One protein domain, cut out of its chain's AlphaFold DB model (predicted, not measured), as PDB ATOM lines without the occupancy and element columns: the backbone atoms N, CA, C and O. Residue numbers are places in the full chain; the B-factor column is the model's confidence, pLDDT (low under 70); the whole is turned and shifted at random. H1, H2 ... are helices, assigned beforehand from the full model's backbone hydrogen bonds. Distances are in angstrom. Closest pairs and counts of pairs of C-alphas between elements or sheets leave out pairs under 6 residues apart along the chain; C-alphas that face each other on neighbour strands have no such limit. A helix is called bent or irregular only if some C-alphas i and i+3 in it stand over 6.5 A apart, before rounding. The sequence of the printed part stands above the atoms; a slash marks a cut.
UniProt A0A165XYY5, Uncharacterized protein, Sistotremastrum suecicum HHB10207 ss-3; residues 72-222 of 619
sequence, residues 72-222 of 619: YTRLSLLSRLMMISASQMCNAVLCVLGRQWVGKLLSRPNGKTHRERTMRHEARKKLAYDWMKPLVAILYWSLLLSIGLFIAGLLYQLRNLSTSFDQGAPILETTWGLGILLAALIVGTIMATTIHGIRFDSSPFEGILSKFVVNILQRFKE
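Overview. This is residues 72 to 222 of the 619 residues of an uncharacterized protein of Sistotremastrum suecicum HHB10207 ss-3 (UniProt A0A165XYY5). Look for a long hairpin of two helices side by side, H1 and H2, from whose end H3 folds back at an angle, making a narrow V with H2. The short H4 turns back from the open end of H3 toward the kink in H2, and its residues 217 to 222 stick out free. The 151 printed residues hold four named helices, H1 to H4 in that order, and no named strand: the class is all helix. The whole is elongated, spanning 81 by 42 by 27 A, and only just extended, close to loose, with a radius of gyration of the C-alphas of 22.6 A.

Arrangement. Start with H1, residues 72 to 106, which forms a helical hairpin with H2, residues 114 to 162. They touch, closest at the C-alphas of Ser 87 and Ser 146, 6.0 A apart, and run opposite ways at a shallow tilt of 19 degrees. Near residue 131, H2 has a kink of 33 degrees; it is neither bent nor irregular, but only just: C-alphas 130 and 133 are 6.0 A apart. H3, residues 170 to 199, forms a second helical hairpin with H2, opposite ways at a shallow tilt of 34 degrees, only just short of steep. They touch through residues 151 to 162 of H2 and 172 to 183 of H3 alone, closest at the C-alphas of Ser 162 and Leu 172, 5.3 A apart. H4, residues 209 to 222, is close to H2 but not clearly touching, the closest C-alphas being those of Pro 134 and Ile 216, 7.4 A apart. H3 and H4 are near each other, their closest C-alphas 8.2 A apart. H1 is apart from H3 and H4. Every O i to N i+4 pair is within hydrogen-bond range in H1 and H3, against 42 of 45 in H2 and 8 of 10 in H4.

Along the chain. Find C-alpha 72 at (1.725, 36.672, -28.232); from there H1 runs 50.7 A to C-alpha 106. H2 runs 69.5 A from C-alpha 114 at (-38.156, 80.062, -54.666), H3 41.8 A, and H4 20.2 A to C-alpha 222 at (-21.728, 48.930, -60.826).

Size, cuts and confidence. The two C-alphas farthest apart, those of Thr 113 and Gln 167, are 80.7 A apart. The printed part has no cut, and its three links are short. The mean pLDDT of the printed part is 70.3; look for values under 70 in residues 72 to 80 and 190 to 222, among others.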
ATOM      1  N   TYR A  72       2.794  37.076 -27.309       57.38
ATOM      2  CA  TYR A  72       1.725  36.672 -28.232       57.38
ATOM      3  C   TYR A  72       0.321  36.887 -27.645       57.38
ATOM      4  O   TYR A  72      -0.594  37.305 -28.357       57.38
ATOM      5  N   THR A  73       0.135  36.662 -26.341       60.91
ATOM      6  CA  THR A  73      -1.134  36.928 -25.647       60.91
ATOM      7  C   THR A  73      -1.402  38.423 -25.493       60.91
ATOM      8  O   THR A  73      -2.536  38.848 -25.730       60.91
ATOM      9  N   ARG A  74      -0.383  39.247 -25.201       65.06
ATOM     10  CA  ARG A  74      -0.513  40.717 -25.195       65.06
ATOM     11  C   ARG A  74      -0.839  41.267 -26.590       65.06
ATOM     12  O   ARG A  74      -1.779  42.045 -26.715       65.06
ATOM     13  N   LEU A  75      -0.157  40.813 -27.642       64.50
ATOM     14  CA  LEU A  75      -0.427  41.192 -29.040       64.50
ATOM     15  C   LEU A  75      -1.826  40.750 -29.512       64.50
ATOM     16  O   LEU A  75      -2.528  41.518 -30.174       64.50
ATOM     17  N   SER A  76      -2.277  39.553 -29.123       63.88
ATOM     18  CA  SER A  76      -3.643  39.060 -29.379       63.88
ATOM     19  C   SER A  76      -4.706  39.910 -28.668       63.88
ATOM     20  O   SER A  76      -5.724  40.254 -29.265       63.88
ATOM     21  N   LEU A  77      -4.472  40.316 -27.414       66.31
ATOM     22  CA  LEU A  77      -5.378  41.211 -26.684       66.31
ATOM     23  C   LEU A  77      -5.406  42.624 -27.277       66.31
ATOM     24  O   LEU A  77      -6.490  43.156 -27.516       66.31
ATOM     25  N   LEU A  78      -4.244  43.212 -27.571       69.00
ATOM     26  CA  LEU A  78      -4.133  44.553 -28.152       69.00
ATOM     27  C   LEU A  78      -4.803  44.635 -29.530       69.00
ATOM     28  O   LEU A  78      -5.588  45.549 -29.766       69.00
ATOM     29  N   SER A  79      -4.579  43.658 -30.412       65.44
ATOM     30  CA  SER A  79      -5.228  43.618 -31.732       65.44
ATOM     31  C   SER A  79      -6.751  43.435 -31.646       65.44
ATOM     32  O   SER A  79      -7.489  44.093 -32.381       65.44
ATOM     33  N   ARG A  80      -7.261  42.630 -30.700       68.69
ATOM     34  CA  ARG A  80      -8.712  42.499 -30.443       68.69
ATOM     35  C   ARG A  80      -9.329  43.799 -29.916       68.69
ATOM     36  O   ARG A  80     -10.376  44.216 -30.409       68.69
ATOM     37  N   LEU A  81      -8.676  44.467 -28.963       70.38
ATOM     38  CA  LEU A  81      -9.111  45.768 -28.434       70.38
ATOM     39  C   LEU A  81      -9.050  46.875 -29.501       70.38
ATOM     40  O   LEU A  81      -9.936  47.730 -29.559       70.38
ATOM     41  N   MET A  82      -8.060  46.829 -30.395       72.25
ATOM     42  CA  MET A  82      -7.953  47.726 -31.549       72.25
ATOM     43  C   MET A  82      -9.092  47.500 -32.555       72.25
ATOM     44  O   MET A  82      -9.685  48.465 -33.025       72.25
ATOM     45  N   MET A  83      -9.472  46.247 -32.833       69.00
ATOM     46  CA  MET A  83     -10.610  45.931 -33.712       69.00
ATOM     47  C   MET A  83     -11.960  46.367 -33.120       69.00
ATOM     48  O   MET A  83     -12.794  46.924 -33.836       69.00
ATOM     49  N   ILE A  84     -12.181  46.154 -31.817       73.56
ATOM     50  CA  ILE A  84     -13.417  46.576 -31.137       73.56
ATOM     51  C   ILE A  84     -13.504  48.109 -31.084       73.56
ATOM     52  O   ILE A  84     -14.540  48.671 -31.440       73.56
ATOM     53  N   SER A  85     -12.420  48.798 -30.713       70.12
ATOM     54  CA  SER A  85     -12.410  50.267 -30.669       70.12
ATOM     55  C   SER A  85     -12.533  50.891 -32.066       70.12
ATOM     56  O   SER A  85     -13.321  51.819 -32.232       70.12
ATOM     57  N   ALA A  86     -11.890  50.332 -33.098       72.69
ATOM     58  CA  ALA A  86     -12.091  50.753 -34.487       72.69
ATOM     59  C   ALA A  86     -13.549  50.567 -34.951       72.69
ATOM     60  O   ALA A  86     -14.113  51.463 -35.577       72.69
ATOM     61  N   SER A  87     -14.198  49.449 -34.603       69.88
ATOM     62  CA  SER A  87     -15.619  49.220 -34.904       69.88
ATOM     63  C   SER A  87     -16.525  50.258 -34.225       69.88
ATOM     64  O   SER A  87     -17.387  50.850 -34.878       69.88
ATOM     65  N   GLN A  88     -16.281  50.561 -32.947       74.19
ATOM     66  CA  GLN A  88     -17.014  51.596 -32.209       74.19
ATOM     67  C   GLN A  88     -16.770  53.007 -32.769       74.19
ATOM     68  O   GLN A  88     -17.722  53.778 -32.899       74.19
ATOM     69  N   MET A  89     -15.537  53.337 -33.171       75.81
ATOM     70  CA  MET A  89     -15.215  54.601 -33.844       75.81
ATOM     71  C   MET A  89     -15.937  54.723 -35.191       75.81
ATOM     72  O   MET A  89     -16.549  55.756 -35.456       75.81
ATOM     73  N   CYS A  90     -15.955  53.667 -36.012       69.44
ATOM     74  CA  CYS A  90     -16.725  53.637 -37.258       69.44
ATOM     75  C   CYS A  90     -18.228  53.842 -37.012       69.44
ATOM     76  O   CYS A  90     -18.848  54.663 -37.689       69.44
ATOM     77  N   ASN A  91     -18.805  53.178 -36.005       74.25
ATOM     78  CA  ASN A  91     -20.208  53.362 -35.619       74.25
ATOM     79  C   ASN A  91     -20.491  54.811 -35.178       74.25
ATOM     80  O   ASN A  91     -21.464  55.418 -35.627       74.25
ATOM     81  N   ALA A  92     -19.617  55.406 -34.361       76.38
ATOM     82  CA  ALA A  92     -19.737  56.797 -33.930       76.38
ATOM     83  C   ALA A  92     -19.637  57.787 -35.108       76.38
ATOM     84  O   ALA A  92     -20.459  58.699 -35.213       76.38
ATOM     85  N   VAL A  93     -18.685  57.581 -36.025       76.25
ATOM     86  CA  VAL A  93     -18.509  58.403 -37.235       76.25
ATOM     87  C   VAL A  93     -19.724  58.294 -38.158       76.25
ATOM     88  O   VAL A  93     -20.238  59.324 -38.587       76.25
ATOM     89  N   LEU A  94     -20.256  57.091 -38.402       72.56
ATOM     90  CA  LEU A  94     -21.482  56.899 -39.189       72.56
ATOM     91  C   LEU A  94     -22.697  57.589 -38.539       72.56
ATOM     92  O   LEU A  94     -23.456  58.267 -39.232       72.56
ATOM     93  N   CYS A  95     -22.840  57.522 -37.212       76.25
ATOM     94  CA  CYS A  95     -23.875  58.247 -36.464       76.25
ATOM     95  C   CYS A  95     -23.707  59.780 -36.485       76.25
ATOM     96  O   CYS A  95     -24.691  60.517 -36.364       76.25
ATOM     97  N   VAL A  96     -22.482  60.299 -36.607       78.12
ATOM     98  CA  VAL A  96     -22.231  61.740 -36.794       78.12
ATOM     99  C   VAL A  96     -22.528  62.155 -38.236       78.12
ATOM    100  O   VAL A  96     -23.241  63.137 -38.438       78.12
ATOM    101  N   LEU A  97     -22.071  61.388 -39.230       73.12
ATOM    102  CA  LEU A  97     -22.350  61.632 -40.648       73.12
ATOM    103  C   LEU A  97     -23.854  61.596 -40.938       73.12
ATOM    104  O   LEU A  97     -24.370  62.545 -41.522       73.12
ATOM    105  N   GLY A  98     -24.579  60.586 -40.449       72.69
ATOM    106  CA  GLY A  98     -26.036  60.500 -40.586       72.69
ATOM    107  C   GLY A  98     -26.756  61.727 -40.013       72.69
ATOM    108  O   GLY A  98     -27.586  62.329 -40.693       72.69
ATOM    109  N   ARG A  99     -26.373  62.185 -38.810       74.88
ATOM    110  CA  ARG A  99     -26.920  63.420 -38.215       74.88
ATOM    111  C   ARG A  99     -26.566  64.674 -39.024       74.88
ATOM    112  O   ARG A  99     -27.428  65.531 -39.208       74.88
ATOM    113  N   GLN A 100     -25.349  64.776 -39.561       75.88
ATOM    114  CA  GLN A 100     -24.963  65.876 -40.455       75.88
ATOM    115  C   GLN A 100     -25.731  65.852 -41.785       75.88
ATOM    116  O   GLN A 100     -26.059  66.912 -42.315       75.88
ATOM    117  N   TRP A 101     -26.027  64.671 -42.336       77.31
ATOM    118  CA  TRP A 101     -26.787  64.519 -43.578       77.31
ATOM    119  C   TRP A 101     -28.256  64.898 -43.375       77.31
ATOM    120  O   TRP A 101     -28.779  65.689 -44.154       77.31
ATOM    121  N   VAL A 102     -28.888  64.441 -42.287       78.06
ATOM    122  CA  VAL A 102     -30.247  64.865 -41.901       78.06
ATOM    123  C   VAL A 102     -30.297  66.377 -41.653       78.06
ATOM    124  O   VAL A 102     -31.158  67.056 -42.205       78.06
ATOM    125  N   GLY A 103     -29.324  66.943 -40.928       74.88
ATOM    126  CA  GLY A 103     -29.222  68.395 -40.733       74.88
ATOM    127  C   GLY A 103     -29.062  69.182 -42.042       74.88
ATOM    128  O   GLY A 103     -29.662  70.242 -42.203       74.88
ATOM    129  N   LYS A 104     -28.310  68.648 -43.018       73.31
ATOM    130  CA  LYS A 104     -28.184  69.226 -44.367       73.31
ATOM    131  C   LYS A 104     -29.402  68.993 -45.263       73.31
ATOM    132  O   LYS A 104     -29.562  69.741 -46.221       73.31
ATOM    133  N   LEU A 105     -30.238  67.992 -44.999       72.81
ATOM    134  CA  LEU A 105     -31.497  67.776 -45.716       72.81
ATOM    135  C   LEU A 105     -32.564  68.769 -45.239       72.81
ATOM    136  O   LEU A 105     -33.186  69.445 -46.058       72.81
ATOM    137  N   LEU A 106     -32.705  68.901 -43.917       74.38
ATOM    138  CA  LEU A 106     -33.624  69.838 -43.266       74.38
ATOM    139  C   LEU A 106     -33.228  71.310 -43.484       74.38
ATOM    140  O   LEU A 106     -34.076  72.194 -43.377       74.38
ATOM    141  N   SER A 107     -31.965  71.604 -43.813       78.88
ATOM    142  CA  SER A 107     -31.546  72.975 -44.108       78.88
ATOM    143  C   SER A 107     -32.069  73.479 -45.460       78.88
ATOM    144  O   SER A 107     -32.071  72.781 -46.487       78.88
ATOM    145  N   ARG A 108     -32.499  74.748 -45.460       77.12
ATOM    146  CA  ARG A 108     -32.971  75.469 -46.651       77.12
ATOM    147  C   ARG A 108     -31.865  75.482 -47.722       77.12
ATOM    148  O   ARG A 108     -30.742  75.872 -47.407       77.12
ATOM    149  N   PRO A 109     -32.144  75.072 -48.972       79.81
ATOM    150  CA  PRO A 109     -31.133  75.062 -50.022       79.81
ATOM    151  C   PRO A 109     -30.794  76.477 -50.489       79.81
ATOM    152  O   PRO A 109     -31.644  77.372 -50.494       79.81
ATOM    153  N   ASN A 110     -29.564  76.650 -50.973       73.06
ATOM    154  CA  ASN A 110     -29.168  77.862 -51.679       73.06
ATOM    155  C   ASN A 110     -29.833  77.914 -53.064       73.06
ATOM    156  O   ASN A 110     -29.809  76.948 -53.833       73.06
ATOM    157  N   GLY A 111     -30.386  79.079 -53.384       75.69
ATOM    158  CA  GLY A 111     -30.978  79.423 -54.673       75.69
ATOM    159  C   GLY A 111     -31.377  80.896 -54.679       75.69
ATOM    160  O   GLY A 111     -31.652  81.459 -53.613       75.69
ATOM    161  N   LYS A 112     -31.390  81.522 -55.853       80.69
ATOM    162  CA  LYS A 112     -31.859  82.895 -56.066       80.69
ATOM    163  C   LYS A 112     -33.385  82.950 -55.962       80.69
ATOM    164  O   LYS A 112     -33.907  83.751 -55.189       80.69
ATOM    165  N   THR A 113     -34.091  82.066 -56.672       80.75
ATOM    166  CA  THR A 113     -35.566  82.032 -56.708       80.75
ATOM    167  C   THR A 113     -36.153  81.018 -55.720       80.75
ATOM    168  O   THR A 113     -35.442  80.195 -55.144       80.75
ATOM    169  N   HIS A 114     -37.471  81.064 -55.493       76.88
ATOM    170  CA  HIS A 114     -38.156  80.062 -54.666       76.88
ATOM    171  C   HIS A 114     -38.412  78.745 -55.425       76.88
ATOM    172  O   HIS A 114     -38.179  77.692 -54.838       76.88
ATOM    173  N   ARG A 115     -38.740  78.799 -56.728       76.31
ATOM    174  CA  ARG A 115     -38.768  77.655 -57.673       76.31
ATOM    175  C   ARG A 115     -37.501  76.799 -57.545       76.31
ATOM    176  O   ARG A 115     -37.548  75.625 -57.188       76.31
ATOM    177  N   GLU A 116     -36.353  77.446 -57.719       77.44
ATOM    178  CA  GLU A 116     -35.012  76.862 -57.625       77.44
ATOM    179  C   GLU A 116     -34.721  76.234 -56.247       77.44
ATOM    180  O   GLU A 116     -34.056  75.200 -56.157       77.44
ATOM    181  N   ARG A 117     -35.234  76.829 -55.159       82.44
ATOM    182  CA  ARG A 117     -35.095  76.286 -53.799       82.44
ATOM    183  C   ARG A 117     -35.960  75.040 -53.590       82.44
ATOM    184  O   ARG A 117     -35.458  74.083 -53.012       82.44
ATOM    185  N   THR A 118     -37.207  75.021 -54.060       83.50
ATOM    186  CA  THR A 118     -38.097  73.854 -53.925       83.50
ATOM    187  C   THR A 118     -37.560  72.658 -54.709       83.50
ATOM    188  O   THR A 118     -37.337  71.605 -54.112       83.50
ATOM    189  N   MET A 119     -37.209  72.840 -55.989       80.56
ATOM    190  CA  MET A 119     -36.630  71.768 -56.820       80.56
ATOM    191  C   MET A 119     -35.348  71.188 -56.198       80.56
ATOM    192  O   MET A 119     -35.158  69.975 -56.148       80.56
ATOM    193  N   ARG A 120     -34.479  72.036 -55.620       78.81
ATOM    194  CA  ARG A 120     -33.276  71.585 -54.893       78.81
ATOM    195  C   ARG A 120     -33.543  71.054 -53.481       78.81
ATOM    196  O   ARG A 120     -32.621  70.511 -52.872       78.81
ATOM    197  N   HIS A 121     -34.741  71.194 -52.917       83.06
ATOM    198  CA  HIS A 121     -35.121  70.458 -51.711       83.06
ATOM    199  C   HIS A 121     -35.575  69.046 -52.089       83.06
ATOM    200  O   HIS A 121     -34.963  68.093 -51.615       83.06
ATOM    201  N   GLU A 122     -36.516  68.904 -53.025       81.38
ATOM    202  CA  GLU A 122     -37.024  67.593 -53.456       81.38
ATOM    203  C   GLU A 122     -35.942  66.717 -54.110       81.38
ATOM    204  O   GLU A 122     -35.794  65.549 -53.750       81.38
ATOM    205  N   ALA A 123     -35.068  67.282 -54.950       78.44
ATOM    206  CA  ALA A 123     -33.921  66.542 -55.484       78.44
ATOM    207  C   ALA A 123     -32.972  66.034 -54.376       78.44
ATOM    208  O   ALA A 123     -32.476  64.907 -54.446       78.44
ATOM    209  N   ARG A 124     -32.750  66.824 -53.311       78.50
ATOM    210  CA  ARG A 124     -31.962  66.385 -52.141       78.50
ATOM    211  C   ARG A 124     -32.716  65.364 -51.287       78.50
ATOM    212  O   ARG A 124     -32.069  64.446 -50.799       78.50
ATOM    213  N   LYS A 125     -34.040  65.481 -51.134       79.19
ATOM    214  CA  LYS A 125     -34.920  64.516 -50.442       79.19
ATOM    215  C   LYS A 125     -34.864  63.154 -51.135       79.19
ATOM    216  O   LYS A 125     -34.517  62.168 -50.490       79.19
ATOM    217  N   LYS A 126     -35.075  63.110 -52.455       75.00
ATOM    218  CA  LYS A 126     -35.007  61.892 -53.282       75.00
ATOM    219  C   LYS A 126     -33.639  61.204 -53.179       75.00
ATOM    220  O   LYS A 126     -33.571  60.026 -52.840       75.00
ATOM    221  N   LEU A 127     -32.546  61.959 -53.348       73.38
ATOM    222  CA  LEU A 127     -31.183  61.444 -53.153       73.38
ATOM    223  C   LEU A 127     -30.932  60.963 -51.712       73.38
ATOM    224  O   LEU A 127     -30.329  59.910 -51.514       73.38
ATOM    225  N   ALA A 128     -31.393  61.700 -50.699       73.38
ATOM    226  CA  ALA A 128     -31.198  61.326 -49.301       73.38
ATOM    227  C   ALA A 128     -31.941  60.034 -48.933       73.38
ATOM    228  O   ALA A 128     -31.364  59.208 -48.233       73.38
ATOM    229  N   TYR A 129     -33.161  59.803 -49.431       71.44
ATOM    230  CA  TYR A 129     -33.874  58.537 -49.212       71.44
ATOM    231  C   TYR A 129     -33.149  57.332 -49.830       71.44
ATOM    232  O   TYR A 129     -33.079  56.277 -49.193       71.44
ATOM    233  N   ASP A 130     -32.561  57.489 -51.019       70.88
ATOM    234  CA  ASP A 130     -31.767  56.442 -51.676       70.88
ATOM    235  C   ASP A 130     -30.473  56.106 -50.915       70.88
ATOM    236  O   ASP A 130     -30.091  54.936 -50.842       70.88
ATOM    237  N   TRP A 131     -29.813  57.101 -50.309       69.62
ATOM    238  CA  TRP A 131     -28.586  56.908 -49.517       69.62
ATOM    239  C   TRP A 131     -28.834  56.540 -48.043       69.62
ATOM    240  O   TRP A 131     -27.999  55.879 -47.425       69.62
ATOM    241  N   MET A 132     -29.979  56.913 -47.468       72.00
ATOM    242  CA  MET A 132     -30.328  56.613 -46.076       72.00
ATOM    243  C   MET A 132     -30.593  55.119 -45.861       72.00
ATOM    244  O   MET A 132     -30.129  54.556 -44.871       72.00
ATOM    245  N   LYS A 133     -31.276  54.452 -46.803       73.38
ATOM    246  CA  LYS A 133     -31.568  53.008 -46.737       73.38
ATOM    247  C   LYS A 133     -30.300  52.138 -46.564       73.38
ATOM    248  O   LYS A 133     -30.261  51.365 -45.607       73.38
ATOM    249  N   PRO A 134     -29.245  52.250 -47.404       71.12
ATOM    250  CA  PRO A 134     -28.006  51.502 -47.193       71.12
ATOM    251  C   PRO A 134     -27.213  51.982 -45.967       71.12
ATOM    252  O   PRO A 134     -26.607  51.149 -45.303       71.12
ATOM    253  N   LEU A 135     -27.236  53.277 -45.614       69.62
ATOM    254  CA  LEU A 135     -26.522  53.780 -44.429       69.62
ATOM    255  C   LEU A 135     -27.076  53.189 -43.122       69.62
ATOM    256  O   LEU A 135     -26.297  52.756 -42.274       69.62
ATOM    257  N   VAL A 136     -28.404  53.115 -42.975       76.50
ATOM    258  CA  VAL A 136     -29.053  52.480 -41.814       76.50
ATOM    259  C   VAL A 136     -28.736  50.982 -41.761       76.50
ATOM    260  O   VAL A 136     -28.417  50.466 -40.691       76.50
ATOM    261  N   ALA A 137     -28.747  50.291 -42.907       73.00
ATOM    262  CA  ALA A 137     -28.387  48.875 -42.973       73.00
ATOM    263  C   ALA A 137     -26.921  48.621 -42.567       73.00
ATOM    264  O   ALA A 137     -26.658  47.720 -41.774       73.00
ATOM    265  N   ILE A 138     -25.973  49.428 -43.061       72.06
ATOM    266  CA  ILE A 138     -24.553  49.327 -42.690       72.06
ATOM    267  C   ILE A 138     -24.378  49.544 -41.183       72.06
ATOM    268  O   ILE A 138     -23.737  48.721 -40.537       72.06
ATOM    269  N   LEU A 139     -24.993  50.594 -40.622       74.56
ATOM    270  CA  LEU A 139     -24.909  50.915 -39.194       74.56
ATOM    271  C   LEU A 139     -25.479  49.798 -38.302       74.56
ATOM    272  O   LEU A 139     -24.912  49.494 -37.254       74.56
ATOM    273  N   TYR A 140     -26.579  49.162 -38.719       76.69
ATOM    274  CA  TYR A 140     -27.150  48.005 -38.025       76.69
ATOM    275  C   TYR A 140     -26.178  46.813 -38.014       76.69
ATOM    276  O   TYR A 140     -25.892  46.254 -36.954       76.69
ATOM    277  N   TRP A 141     -25.613  46.459 -39.173       73.25
ATOM    278  CA  TRP A 141     -24.660  45.352 -39.279       73.25
ATOM    279  C   TRP A 141     -23.349  45.617 -38.530       73.25
ATOM    280  O   TRP A 141     -22.822  44.703 -37.895       73.25
ATOM    281  N   SER A 142     -22.828  46.847 -38.544       70.12
ATOM    282  CA  SER A 142     -21.595  47.200 -37.828       70.12
ATOM    283  C   SER A 142     -21.794  47.340 -36.310       70.12
ATOM    284  O   SER A 142     -20.857  47.092 -35.547       70.12
ATOM    285  N   LEU A 143     -23.011  47.644 -35.844       78.00
ATOM    286  CA  LEU A 143     -23.391  47.523 -34.434       78.00
ATOM    287  C   LEU A 143     -23.467  46.049 -34.000       78.00
ATOM    288  O   LEU A 143     -22.847  45.673 -33.005       78.00
ATOM    289  N   LEU A 144     -24.167  45.206 -34.766       76.12
ATOM    290  CA  LEU A 144     -24.312  43.772 -34.485       76.12
ATOM    291  C   LEU A 144     -22.947  43.060 -34.479       76.12
ATOM    292  O   LEU A 144     -22.655  42.288 -33.565       76.12
ATOM    293  N   LEU A 145     -22.071  43.390 -35.434       73.50
ATOM    294  CA  LEU A 145     -20.689  42.910 -35.478       73.50
ATOM    295  C   LEU A 145     -19.880  43.359 -34.250       73.50
ATOM    296  O   LEU A 145     -19.160  42.545 -33.673       73.50
ATOM    297  N   SER A 146     -20.016  44.617 -33.809       77.75
ATOM    298  CA  SER A 146     -19.333  45.112 -32.605       77.75
ATOM    299  C   SER A 146     -19.753  44.346 -31.345       77.75
ATOM    300  O   SER A 146     -18.901  44.066 -30.502       77.75
ATOM    301  N   ILE A 147     -21.038  44.000 -31.213       82.81
ATOM    302  CA  ILE A 147     -21.563  43.217 -30.082       82.81
ATOM    303  C   ILE A 147     -21.042  41.773 -30.148       82.81
ATOM    304  O   ILE A 147     -20.551  41.251 -29.146       82.81
ATOM    305  N   GLY A 148     -21.068  41.147 -31.329       77.94
ATOM    306  CA  GLY A 148     -20.535  39.796 -31.535       77.94
ATOM    307  C   GLY A 148     -19.039  39.686 -31.219       77.94
ATOM    308  O   GLY A 148     -18.625  38.776 -30.502       77.94
ATOM    309  N   LEU A 149     -18.228  40.646 -31.682       73.38
ATOM    310  CA  LEU A 149     -16.790  40.709 -31.387       73.38
ATOM    311  C   LEU A 149     -16.505  40.945 -29.896       73.38
ATOM    312  O   LEU A 149     -15.563  40.362 -29.361       73.38
ATOM    313  N   PHE A 150     -17.322  41.752 -29.212       78.06
ATOM    314  CA  PHE A 150     -17.209  41.971 -27.769       78.06
ATOM    315  C   PHE A 150     -17.495  40.690 -26.968       78.06
ATOM    316  O   PHE A 150     -16.670  40.288 -26.148       78.06
ATOM    317  N   ILE A 151     -18.601  39.995 -27.260       80.88
ATOM    318  CA  ILE A 151     -18.957  38.723 -26.602       80.88
ATOM    319  C   ILE A 151     -17.888  37.652 -26.873       80.88
ATOM    320  O   ILE A 151     -17.429  36.989 -25.943       80.88
ATOM    321  N   ALA A 152     -17.419  37.522 -28.119       77.00
ATOM    322  CA  ALA A 152     -16.331  36.606 -28.468       77.00
ATOM    323  C   ALA A 152     -15.005  36.961 -27.763       77.00
ATOM    324  O   ALA A 152     -14.232  36.068 -27.410       77.00
ATOM    325  N   GLY A 153     -14.744  38.251 -27.525       77.62
ATOM    326  CA  GLY A 153     -13.614  38.733 -26.731       77.62
ATOM    327  C   GLY A 153     -13.688  38.289 -25.268       77.62
ATOM    328  O   GLY A 153     -12.724  37.709 -24.767       77.62
ATOM    329  N   LEU A 154     -14.839  38.489 -24.614       79.44
ATOM    330  CA  LEU A 154     -15.070  38.070 -23.226       79.44
ATOM    331  C   LEU A 154     -14.971  36.548 -23.056       79.44
ATOM    332  O   LEU A 154     -14.282  36.074 -22.155       79.44
ATOM    333  N   LEU A 155     -15.596  35.767 -23.945       80.81
ATOM    334  CA  LEU A 155     -15.525  34.299 -23.898       80.81
ATOM    335  C   LEU A 155     -14.094  33.783 -24.116       80.81
ATOM    336  O   LEU A 155     -13.693  32.802 -23.493       80.81
ATOM    337  N   TYR A 156     -13.298  34.454 -24.953       77.75
ATOM    338  CA  TYR A 156     -11.887  34.116 -25.152       77.75
ATOM    339  C   TYR A 156     -11.022  34.457 -23.925       77.75
ATOM    340  O   TYR A 156     -10.201  33.640 -23.510       77.75
ATOM    341  N   GLN A 157     -11.235  35.621 -23.299       79.56
ATOM    342  CA  GLN A 157     -10.571  35.988 -22.041       79.56
ATOM    343  C   GLN A 157     -10.901  34.998 -20.917       79.56
ATOM    344  O   GLN A 157      -9.995  34.513 -20.242       79.56
ATOM    345  N   LEU A 158     -12.181  34.642 -20.767       79.81
ATOM    346  CA  LEU A 158     -12.646  33.689 -19.761       79.81
ATOM    347  C   LEU A 158     -12.064  32.283 -19.985       79.81
ATOM    348  O   LEU A 158     -11.692  31.625 -19.013       79.81
ATOM    349  N   ARG A 159     -11.907  31.841 -21.245       81.12
ATOM    350  CA  ARG A 159     -11.230  30.569 -21.553       81.12
ATOM    351  C   ARG A 159      -9.773  30.597 -21.124       81.12
ATOM    352  O   ARG A 159      -9.369  29.717 -20.370       81.12
ATOM    353  N   ASN A 160      -9.022  31.611 -21.557       77.69
ATOM    354  CA  ASN A 160      -7.603  31.743 -21.231       77.69
ATOM    355  C   ASN A 160      -7.377  31.770 -19.708       77.69
ATOM    356  O   ASN A 160      -6.459  31.113 -19.223       77.69
ATOM    357  N   LEU A 161      -8.251  32.463 -18.965       78.69
ATOM    358  CA  LEU A 161      -8.229  32.513 -17.502       78.69
ATOM    359  C   LEU A 161      -8.584  31.161 -16.857       78.69
ATOM    360  O   LEU A 161      -7.951  30.772 -15.884       78.69
ATOM    361  N   SER A 162      -9.548  30.403 -17.398       78.81
ATOM    362  CA  SER A 162      -9.844  29.046 -16.899       78.81
ATOM    363  C   SER A 162      -8.678  28.066 -17.098       78.81
ATOM    364  O   SER A 162      -8.508  27.153 -16.296       78.81
ATOM    365  N   THR A 163      -7.858  28.273 -18.136       75.75
ATOM    366  CA  THR A 163      -6.697  27.429 -18.467       75.75
ATOM    367  C   THR A 163      -5.380  27.878 -17.826       75.75
ATOM    368  O   THR A 163      -4.373  27.207 -18.019       75.75
ATOM    369  N   SER A 164      -5.349  29.000 -17.096       76.12
ATOM    370  CA  SER A 164      -4.123  29.541 -16.482       76.12
ATOM    371  C   SER A 164      -3.924  29.149 -15.011       76.12
ATOM    372  O   SER A 164      -3.130  29.784 -14.322       76.12
ATOM    373  N   PHE A 165      -4.657  28.150 -14.515       75.94
ATOM    374  CA  PHE A 165      -4.515  27.609 -13.161       75.94
ATOM    375  C   PHE A 165      -4.013  26.161 -13.224       75.94
ATOM    376  O   PHE A 165      -4.601  25.339 -13.927       75.94
ATOM    377  N   ASP A 166      -2.966  25.833 -12.458       71.50
ATOM    378  CA  ASP A 166      -2.373  24.481 -12.417       71.50
ATOM    379  C   ASP A 166      -3.316  23.419 -11.819       71.50
ATOM    380  O   ASP A 166      -3.163  22.221 -12.057       71.50
ATOM    381  N   GLN A 167      -4.310  23.857 -11.044       71.31
ATOM    382  CA  GLN A 167      -5.448  23.042 -10.629       71.31
ATOM    383  C   GLN A 167      -6.672  23.444 -11.451       71.31
ATOM    384  O   GLN A 167      -6.971  24.632 -11.584       71.31
ATOM    385  N   GLY A 168      -7.398  22.452 -11.973       69.50
ATOM    386  CA  GLY A 168      -8.599  22.688 -12.773       69.50
ATOM    387  C   GLY A 168      -9.606  23.563 -12.025       69.50
ATOM    388  O   GLY A 168      -9.959  23.270 -10.883       69.50
ATOM    389  N   ALA A 169     -10.067  24.632 -12.677       77.62
ATOM    390  CA  ALA A 169     -10.960  25.631 -12.103       77.62
ATOM    391  C   ALA A 169     -12.404  25.437 -12.623       77.62
ATOM    392  O   ALA A 169     -12.846  26.181 -13.508       77.62
ATOM    393  N   PRO A 170     -13.174  24.452 -12.102       77.69
ATOM    394  CA  PRO A 170     -14.437  24.015 -12.704       77.69
ATOM    395  C   PRO A 170     -15.485  25.128 -12.781       77.69
ATOM    396  O   PRO A 170     -16.291  25.144 -13.706       77.69
ATOM    397  N   ILE A 171     -15.464  26.092 -11.855       78.81
ATOM    398  CA  ILE A 171     -16.386  27.238 -11.853       78.81
ATOM    399  C   ILE A 171     -16.147  28.135 -13.082       78.81
ATOM    400  O   ILE A 171     -17.106  28.559 -13.724       78.81
ATOM    401  N   LEU A 172     -14.891  28.391 -13.468       76.44
ATOM    402  CA  LEU A 172     -14.593  29.199 -14.657       76.44
ATOM    403  C   LEU A 172     -14.845  28.423 -15.955       76.44
ATOM    404  O   LEU A 172     -15.402  28.990 -16.893       76.44
ATOM    405  N   GLU A 173     -14.501  27.132 -16.012       79.94
ATOM    406  CA  GLU A 173     -14.751  26.313 -17.207       79.94
ATOM    407  C   GLU A 173     -16.253  26.084 -17.457       79.94
ATOM    408  O   GLU A 173     -16.710  26.214 -18.593       79.94
ATOM    409  N   THR A 174     -17.054  25.850 -16.410       81.00
ATOM    410  CA  THR A 174     -18.523  25.773 -16.539       81.00
ATOM    411  C   THR A 174     -19.153  27.118 -16.903       81.00
ATOM    412  O   THR A 174     -20.033  27.151 -17.762       81.00
ATOM    413  N   THR A 175     -18.669  28.236 -16.347       78.12
ATOM    414  CA  THR A 175     -19.126  29.585 -16.739       78.12
ATOM    415  C   THR A 175     -18.804  29.878 -18.208       78.12
ATOM    416  O   THR A 175     -19.639  30.427 -18.928       78.12
ATOM    417  N   TRP A 176     -17.631  29.462 -18.694       85.62
ATOM    418  CA  TRP A 176     -17.262  29.567 -20.108       85.62
ATOM    419  C   TRP A 176     -18.147  28.702 -21.013       85.62
ATOM    420  O   TRP A 176     -18.655  29.200 -22.019       85.62
ATOM    421  N   GLY A 177     -18.385  27.440 -20.641       79.81
ATOM    422  CA  GLY A 177     -19.265  26.535 -21.384       79.81
ATOM    423  C   GLY A 177     -20.704  27.054 -21.469       79.81
ATOM    424  O   GLY A 177     -21.293  27.067 -22.550       79.81
ATOM    425  N   LEU A 178     -21.243  27.573 -20.360       81.44
ATOM    426  CA  LEU A 178     -22.553  28.228 -20.317       81.44
ATOM    427  C   LEU A 178     -22.587  29.498 -21.183       81.44
ATOM    428  O   LEU A 178     -23.548  29.718 -21.916       81.44
ATOM    429  N   GLY A 179     -21.525  30.306 -21.151       77.38
ATOM    430  CA  GLY A 179     -21.388  31.495 -21.990       77.38
ATOM    431  C   GLY A 179     -21.374  31.177 -23.490       77.38
ATOM    432  O   GLY A 179     -22.045  31.860 -24.264       77.38
ATOM    433  N   ILE A 180     -20.682  30.108 -23.903       82.44
ATOM    434  CA  ILE A 180     -20.738  29.604 -25.283       82.44
ATOM    435  C   ILE A 180     -22.132  29.078 -25.625       82.44
ATOM    436  O   ILE A 180     -22.634  29.404 -26.697       82.44
ATOM    437  N   LEU A 181     -22.779  28.315 -24.738       82.69
ATOM    438  CA  LEU A 181     -24.125  27.785 -24.979       82.69
ATOM    439  C   LEU A 181     -25.147  28.914 -25.192       82.69
ATOM    440  O   LEU A 181     -25.929  28.863 -26.140       82.69
ATOM    441  N   LEU A 182     -25.103  29.962 -24.366       76.50
ATOM    442  CA  LEU A 182     -25.961  31.141 -24.502       76.50
ATOM    443  C   LEU A 182     -25.653  31.929 -25.784       76.50
ATOM    444  O   LEU A 182     -26.577  32.292 -26.512       76.50
ATOM    445  N   ALA A 183     -24.377  32.150 -26.116       76.62
ATOM    446  CA  ALA A 183     -23.993  32.820 -27.358       76.62
ATOM    447  C   ALA A 183     -24.413  32.017 -28.606       76.62
ATOM    448  O   ALA A 183     -24.931  32.591 -29.563       76.62
ATOM    449  N   ALA A 184     -24.258  30.691 -28.580       78.12
ATOM    450  CA  ALA A 184     -24.696  29.790 -29.641       78.12
ATOM    451  C   ALA A 184     -26.227  29.739 -29.767       78.12
ATOM    452  O   ALA A 184     -26.734  29.669 -30.882       78.12
ATOM    453  N   LEU A 185     -26.973  29.845 -28.661       77.38
ATOM    454  CA  LEU A 185     -28.434  29.961 -28.677       77.38
ATOM    455  C   LEU A 185     -28.884  31.310 -29.256       77.38
ATOM    456  O   LEU A 185     -29.819  31.346 -30.051       77.38
ATOM    457  N   ILE A 186     -28.200  32.414 -28.940       74.56
ATOM    458  CA  ILE A 186     -28.493  33.740 -29.513       74.56
ATOM    459  C   ILE A 186     -28.193  33.760 -31.021       74.56
ATOM    460  O   ILE A 186     -29.050  34.134 -31.816       74.56
ATOM    461  N   VAL A 187     -27.017  33.289 -31.449       75.50
ATOM    462  CA  VAL A 187     -26.680  33.176 -32.882       75.50
ATOM    463  C   VAL A 187     -27.612  32.188 -33.591       75.50
ATOM    464  O   VAL A 187     -28.080  32.468 -34.691       75.50
ATOM    465  N   GLY A 188     -27.938  31.065 -32.949       74.38
ATOM    466  CA  GLY A 188     -28.848  30.044 -33.462       74.38
ATOM    467  C   GLY A 188     -30.280  30.543 -33.630       74.38
ATOM    468  O   GLY A 188     -30.892  30.268 -34.656       74.38
ATOM    469  N   THR A 189     -30.803  31.329 -32.687       70.38
ATOM    470  CA  THR A 189     -32.136  31.947 -32.796       70.38
ATOM    471  C   THR A 189     -32.163  33.054 -33.849       70.38
ATOM    472  O   THR A 189     -33.088  33.060 -34.655       70.38
ATOM    473  N   ILE A 190     -31.136  33.911 -33.938       69.38
ATOM    474  CA  ILE A 190     -30.990  34.901 -35.027       69.38
ATOM    475  C   ILE A 190     -30.919  34.210 -36.399       69.38
ATOM    476  O   ILE A 190     -31.564  34.642 -37.356       69.38
ATOM    477  N   MET A 191     -30.158  33.118 -36.518       67.38
ATOM    478  CA  MET A 191     -30.043  32.372 -37.772       67.38
ATOM    479  C   MET A 191     -31.333  31.608 -38.100       67.38
ATOM    480  O   MET A 191     -31.739  31.582 -39.258       67.38
ATOM    481  N   ALA A 192     -32.022  31.048 -37.102       67.50
ATOM    482  CA  ALA A 192     -33.300  30.368 -37.280       67.50
ATOM    483  C   ALA A 192     -34.418  31.334 -37.700       67.50
ATOM    484  O   ALA A 192     -35.141  31.019 -38.641       67.50
ATOM    485  N   THR A 193     -34.541  32.519 -37.087       60.09
ATOM    486  CA  THR A 193     -35.517  33.535 -37.525       60.09
ATOM    487  C   THR A 193     -35.193  34.058 -38.923       60.09
ATOM    488  O   THR A 193     -36.100  34.191 -39.741       60.09
ATOM    489  N   THR A 194     -33.907  34.245 -39.245       58.12
ATOM    490  CA  THR A 194     -33.458  34.621 -40.598       58.12
ATOM    491  C   THR A 194     -33.810  33.548 -41.635       58.12
ATOM    492  O   THR A 194     -34.347  33.871 -42.690       58.12
ATOM    493  N   ILE A 195     -33.561  32.264 -41.350       58.88
ATOM    494  CA  ILE A 195     -33.891  31.150 -42.257       58.88
ATOM    495  C   ILE A 195     -35.412  30.961 -42.375       58.88
ATOM    496  O   ILE A 195     -35.913  30.717 -43.470       58.88
ATOM    497  N   HIS A 196     -36.161  31.116 -41.282       55.81
ATOM    498  CA  HIS A 196     -37.622  31.037 -41.287       55.81
ATOM    499  C   HIS A 196     -38.243  32.161 -42.134       55.81
ATOM    500  O   HIS A 196     -39.128  31.890 -42.943       55.81
ATOM    501  N   GLY A 197     -37.737  33.394 -42.017       53.31
ATOM    502  CA  GLY A 197     -38.134  34.534 -42.854       53.31
ATOM    503  C   GLY A 197     -37.688  34.444 -44.323       53.31
ATOM    504  O   GLY A 197     -38.132  35.242 -45.138       53.31
ATOM    505  N   ILE A 198     -36.832  33.477 -44.678       52.34
ATOM    506  CA  ILE A 198     -36.446  33.164 -46.069       52.34
ATOM    507  C   ILE A 198     -37.309  32.034 -46.662       52.34
ATOM    508  O   ILE A 198     -37.354  31.887 -47.882       52.34
ATOM    509  N   ARG A 199     -37.979  31.223 -45.829       53.28
ATOM    510  CA  ARG A 199     -38.659  29.982 -46.250       53.28
ATOM    511  C   ARG A 199     -40.187  30.089 -46.371       53.28
ATOM    512  O   ARG A 199     -40.793  29.175 -46.925       53.28
ATOM    513  N   PHE A 200     -40.800  31.156 -45.863       47.00
ATOM    514  CA  PHE A 200     -42.255  31.340 -45.865       47.00
ATOM    515  C   PHE A 200     -42.626  32.791 -46.215       47.00
ATOM    516  O   PHE A 200     -42.396  33.684 -45.402       47.00
ATOM    517  N   ASP A 201     -43.229  32.999 -47.391       41.66
ATOM    518  CA  ASP A 201     -43.599  34.305 -47.984       41.66
ATOM    519  C   ASP A 201     -44.839  34.980 -47.330       41.66
ATOM    520  O   ASP A 201     -45.688  35.541 -48.020       41.66
ATOM    521  N   SER A 202     -44.979  34.844 -46.004       42.06
ATOM    522  CA  SER A 202     -46.033  35.466 -45.176       42.06
ATOM    523  C   SER A 202     -45.579  35.642 -43.711       42.06
ATOM    524  O   SER A 202     -46.337  35.372 -42.775       42.06
ATOM    525  N   SER A 203     -44.312  35.988 -43.466       38.50
ATOM    526  CA  SER A 203     -43.723  35.967 -42.116       38.50
ATOM    527  C   SER A 203     -43.603  37.370 -41.501       38.50
ATOM    528  O   SER A 203     -43.107  38.281 -42.160       38.50
ATOM    529  N   PRO A 204     -43.891  37.576 -40.196       45.38
ATOM    530  CA  PRO A 204     -43.587  38.850 -39.529       45.38
ATOM    531  C   PRO A 204     -42.077  39.186 -39.482       45.38
ATOM    532  O   PRO A 204     -41.709  40.281 -39.063       45.38
ATOM    533  N   PHE A 205     -41.203  38.271 -39.927       41.03
ATOM    534  CA  PHE A 205     -39.750  38.449 -40.046       41.03
ATOM    535  C   PHE A 205     -39.239  38.516 -41.503       41.03
ATOM    536  O   PHE A 205     -38.036  38.458 -41.734       41.03
ATOM    537  N   GLU A 206     -40.121  38.668 -42.495       39.03
ATOM    538  CA  GLU A 206     -39.823  38.656 -43.946       39.03
ATOM    539  C   GLU A 206     -38.998  39.872 -44.451       39.03
ATOM    540  O   GLU A 206     -38.692  40.032 -45.634       39.03
ATOM    541  N   GLY A 207     -38.593  40.758 -43.539       46.44
ATOM    542  CA  GLY A 207     -37.944  42.028 -43.838       46.44
ATOM    543  C   GLY A 207     -36.489  41.938 -44.322       46.44
ATOM    544  O   GLY A 207     -35.557  41.812 -43.531       46.44
ATOM    545  N   ILE A 208     -36.291  42.249 -45.608       48.31
ATOM    546  CA  ILE A 208     -35.131  42.990 -46.156       48.31
ATOM    547  C   ILE A 208     -33.791  42.222 -46.257       48.31
ATOM    548  O   ILE A 208     -33.176  42.216 -47.324       48.31
ATOM    549  N   LEU A 209     -33.283  41.625 -45.178       45.94
ATOM    550  CA  LEU A 209     -31.830  41.550 -44.934       45.94
ATOM    551  C   LEU A 209     -30.990  40.778 -45.977       45.94
ATOM    552  O   LEU A 209     -29.951  41.285 -46.397       45.94
ATOM    553  N   SER A 210     -31.417  39.594 -46.434       41.19
ATOM    554  CA  SER A 210     -30.606  38.752 -47.343       41.19
ATOM    555  C   SER A 210     -30.534  39.303 -48.778       41.19
ATOM    556  O   SER A 210     -29.453  39.624 -49.285       41.19
ATOM    557  N   LYS A 211     -31.697  39.505 -49.421       52.88
ATOM    558  CA  LYS A 211     -31.806  40.002 -50.811       52.88
ATOM    559  C   LYS A 211     -31.194  41.406 -50.983       52.88
ATOM    560  O   LYS A 211     -30.810  41.772 -52.096       52.88
ATOM    561  N   PHE A 212     -31.087  42.185 -49.902       56.88
ATOM    562  CA  PHE A 212     -30.594  43.565 -49.907       56.88
ATOM    563  C   PHE A 212     -29.060  43.671 -49.853       56.88
ATOM    564  O   PHE A 212     -28.502  44.496 -50.572       56.88
ATOM    565  N   VAL A 213     -28.355  42.820 -49.092       50.72
ATOM    566  CA  VAL A 213     -26.876  42.862 -49.000       50.72
ATOM    567  C   VAL A 213     -26.212  42.509 -50.335       50.72
ATOM    568  O   VAL A 213     -25.321  43.231 -50.784       50.72
ATOM    569  N   VAL A 214     -26.684  41.455 -51.014       55.62
ATOM    570  CA  VAL A 214     -26.159  41.051 -52.333       55.62
ATOM    571  C   VAL A 214     -26.423  42.141 -53.381       55.62
ATOM    572  O   VAL A 214     -25.501  42.557 -54.082       55.62
ATOM    573  N   ASN A 215     -27.648  42.686 -53.425       55.03
ATOM    574  CA  ASN A 215     -27.984  43.807 -54.309       55.03
ATOM    575  C   ASN A 215     -27.172  45.075 -54.006       55.03
ATOM    576  O   ASN A 215     -26.807  45.781 -54.940       55.03
ATOM    577  N   ILE A 216     -26.879  45.385 -52.736       58.19
ATOM    578  CA  ILE A 216     -26.043  46.538 -52.374       58.19
ATOM    579  C   ILE A 216     -24.619  46.347 -52.881       58.19
ATOM    580  O   ILE A 216     -24.117  47.238 -53.559       58.19
ATOM    581  N   LEU A 217     -23.981  45.203 -52.610       53.41
ATOM    582  CA  LEU A 217     -22.609  44.930 -53.056       53.41
ATOM    583  C   LEU A 217     -22.485  44.974 -54.583       53.41
ATOM    584  O   LEU A 217     -21.549  45.579 -55.109       53.41
ATOM    585  N   GLN A 218     -23.455  44.399 -55.294       57.38
ATOM    586  CA  GLN A 218     -23.484  44.412 -56.751       57.38
ATOM    587  C   GLN A 218     -23.738  45.824 -57.313       57.38
ATOM    588  O   GLN A 218     -22.922  46.329 -58.088       57.38
ATOM    589  N   ARG A 219     -24.767  46.536 -56.830       55.88
ATOM    590  CA  ARG A 219     -25.068  47.912 -57.268       55.88
ATOM    591  C   ARG A 219     -23.991  48.924 -56.875       55.88
ATOM    592  O   ARG A 219     -23.819  49.901 -57.597       55.88
ATOM    593  N   PHE A 220     -23.252  48.727 -55.779       56.81
ATOM    594  CA  PHE A 220     -22.081  49.557 -55.456       56.81
ATOM    595  C   PHE A 220     -20.966  49.344 -56.477       56.81
ATOM    596  O   PHE A 220     -20.408  50.320 -56.972       56.81
ATOM    597  N   LYS A 221     -20.669  48.087 -56.828       54.91
ATOM    598  CA  LYS A 221     -19.636  47.743 -57.814       54.91
ATOM    599  C   LYS A 221     -19.952  48.324 -59.199       54.91
ATOM    600  O   LYS A 221     -19.054  48.819 -59.871       54.91
ATOM    601  N   GLU A 222     -21.228  48.336 -59.579       54.28
ATOM    602  CA  GLU A 222     -21.728  48.930 -60.826       54.28
ATOM    603  C   GLU A 222     -21.757  50.477 -60.776       54.28
ATOM    604  O   GLU A 222     -21.278  51.141 -61.698       54.28
TER     605      GLU A 222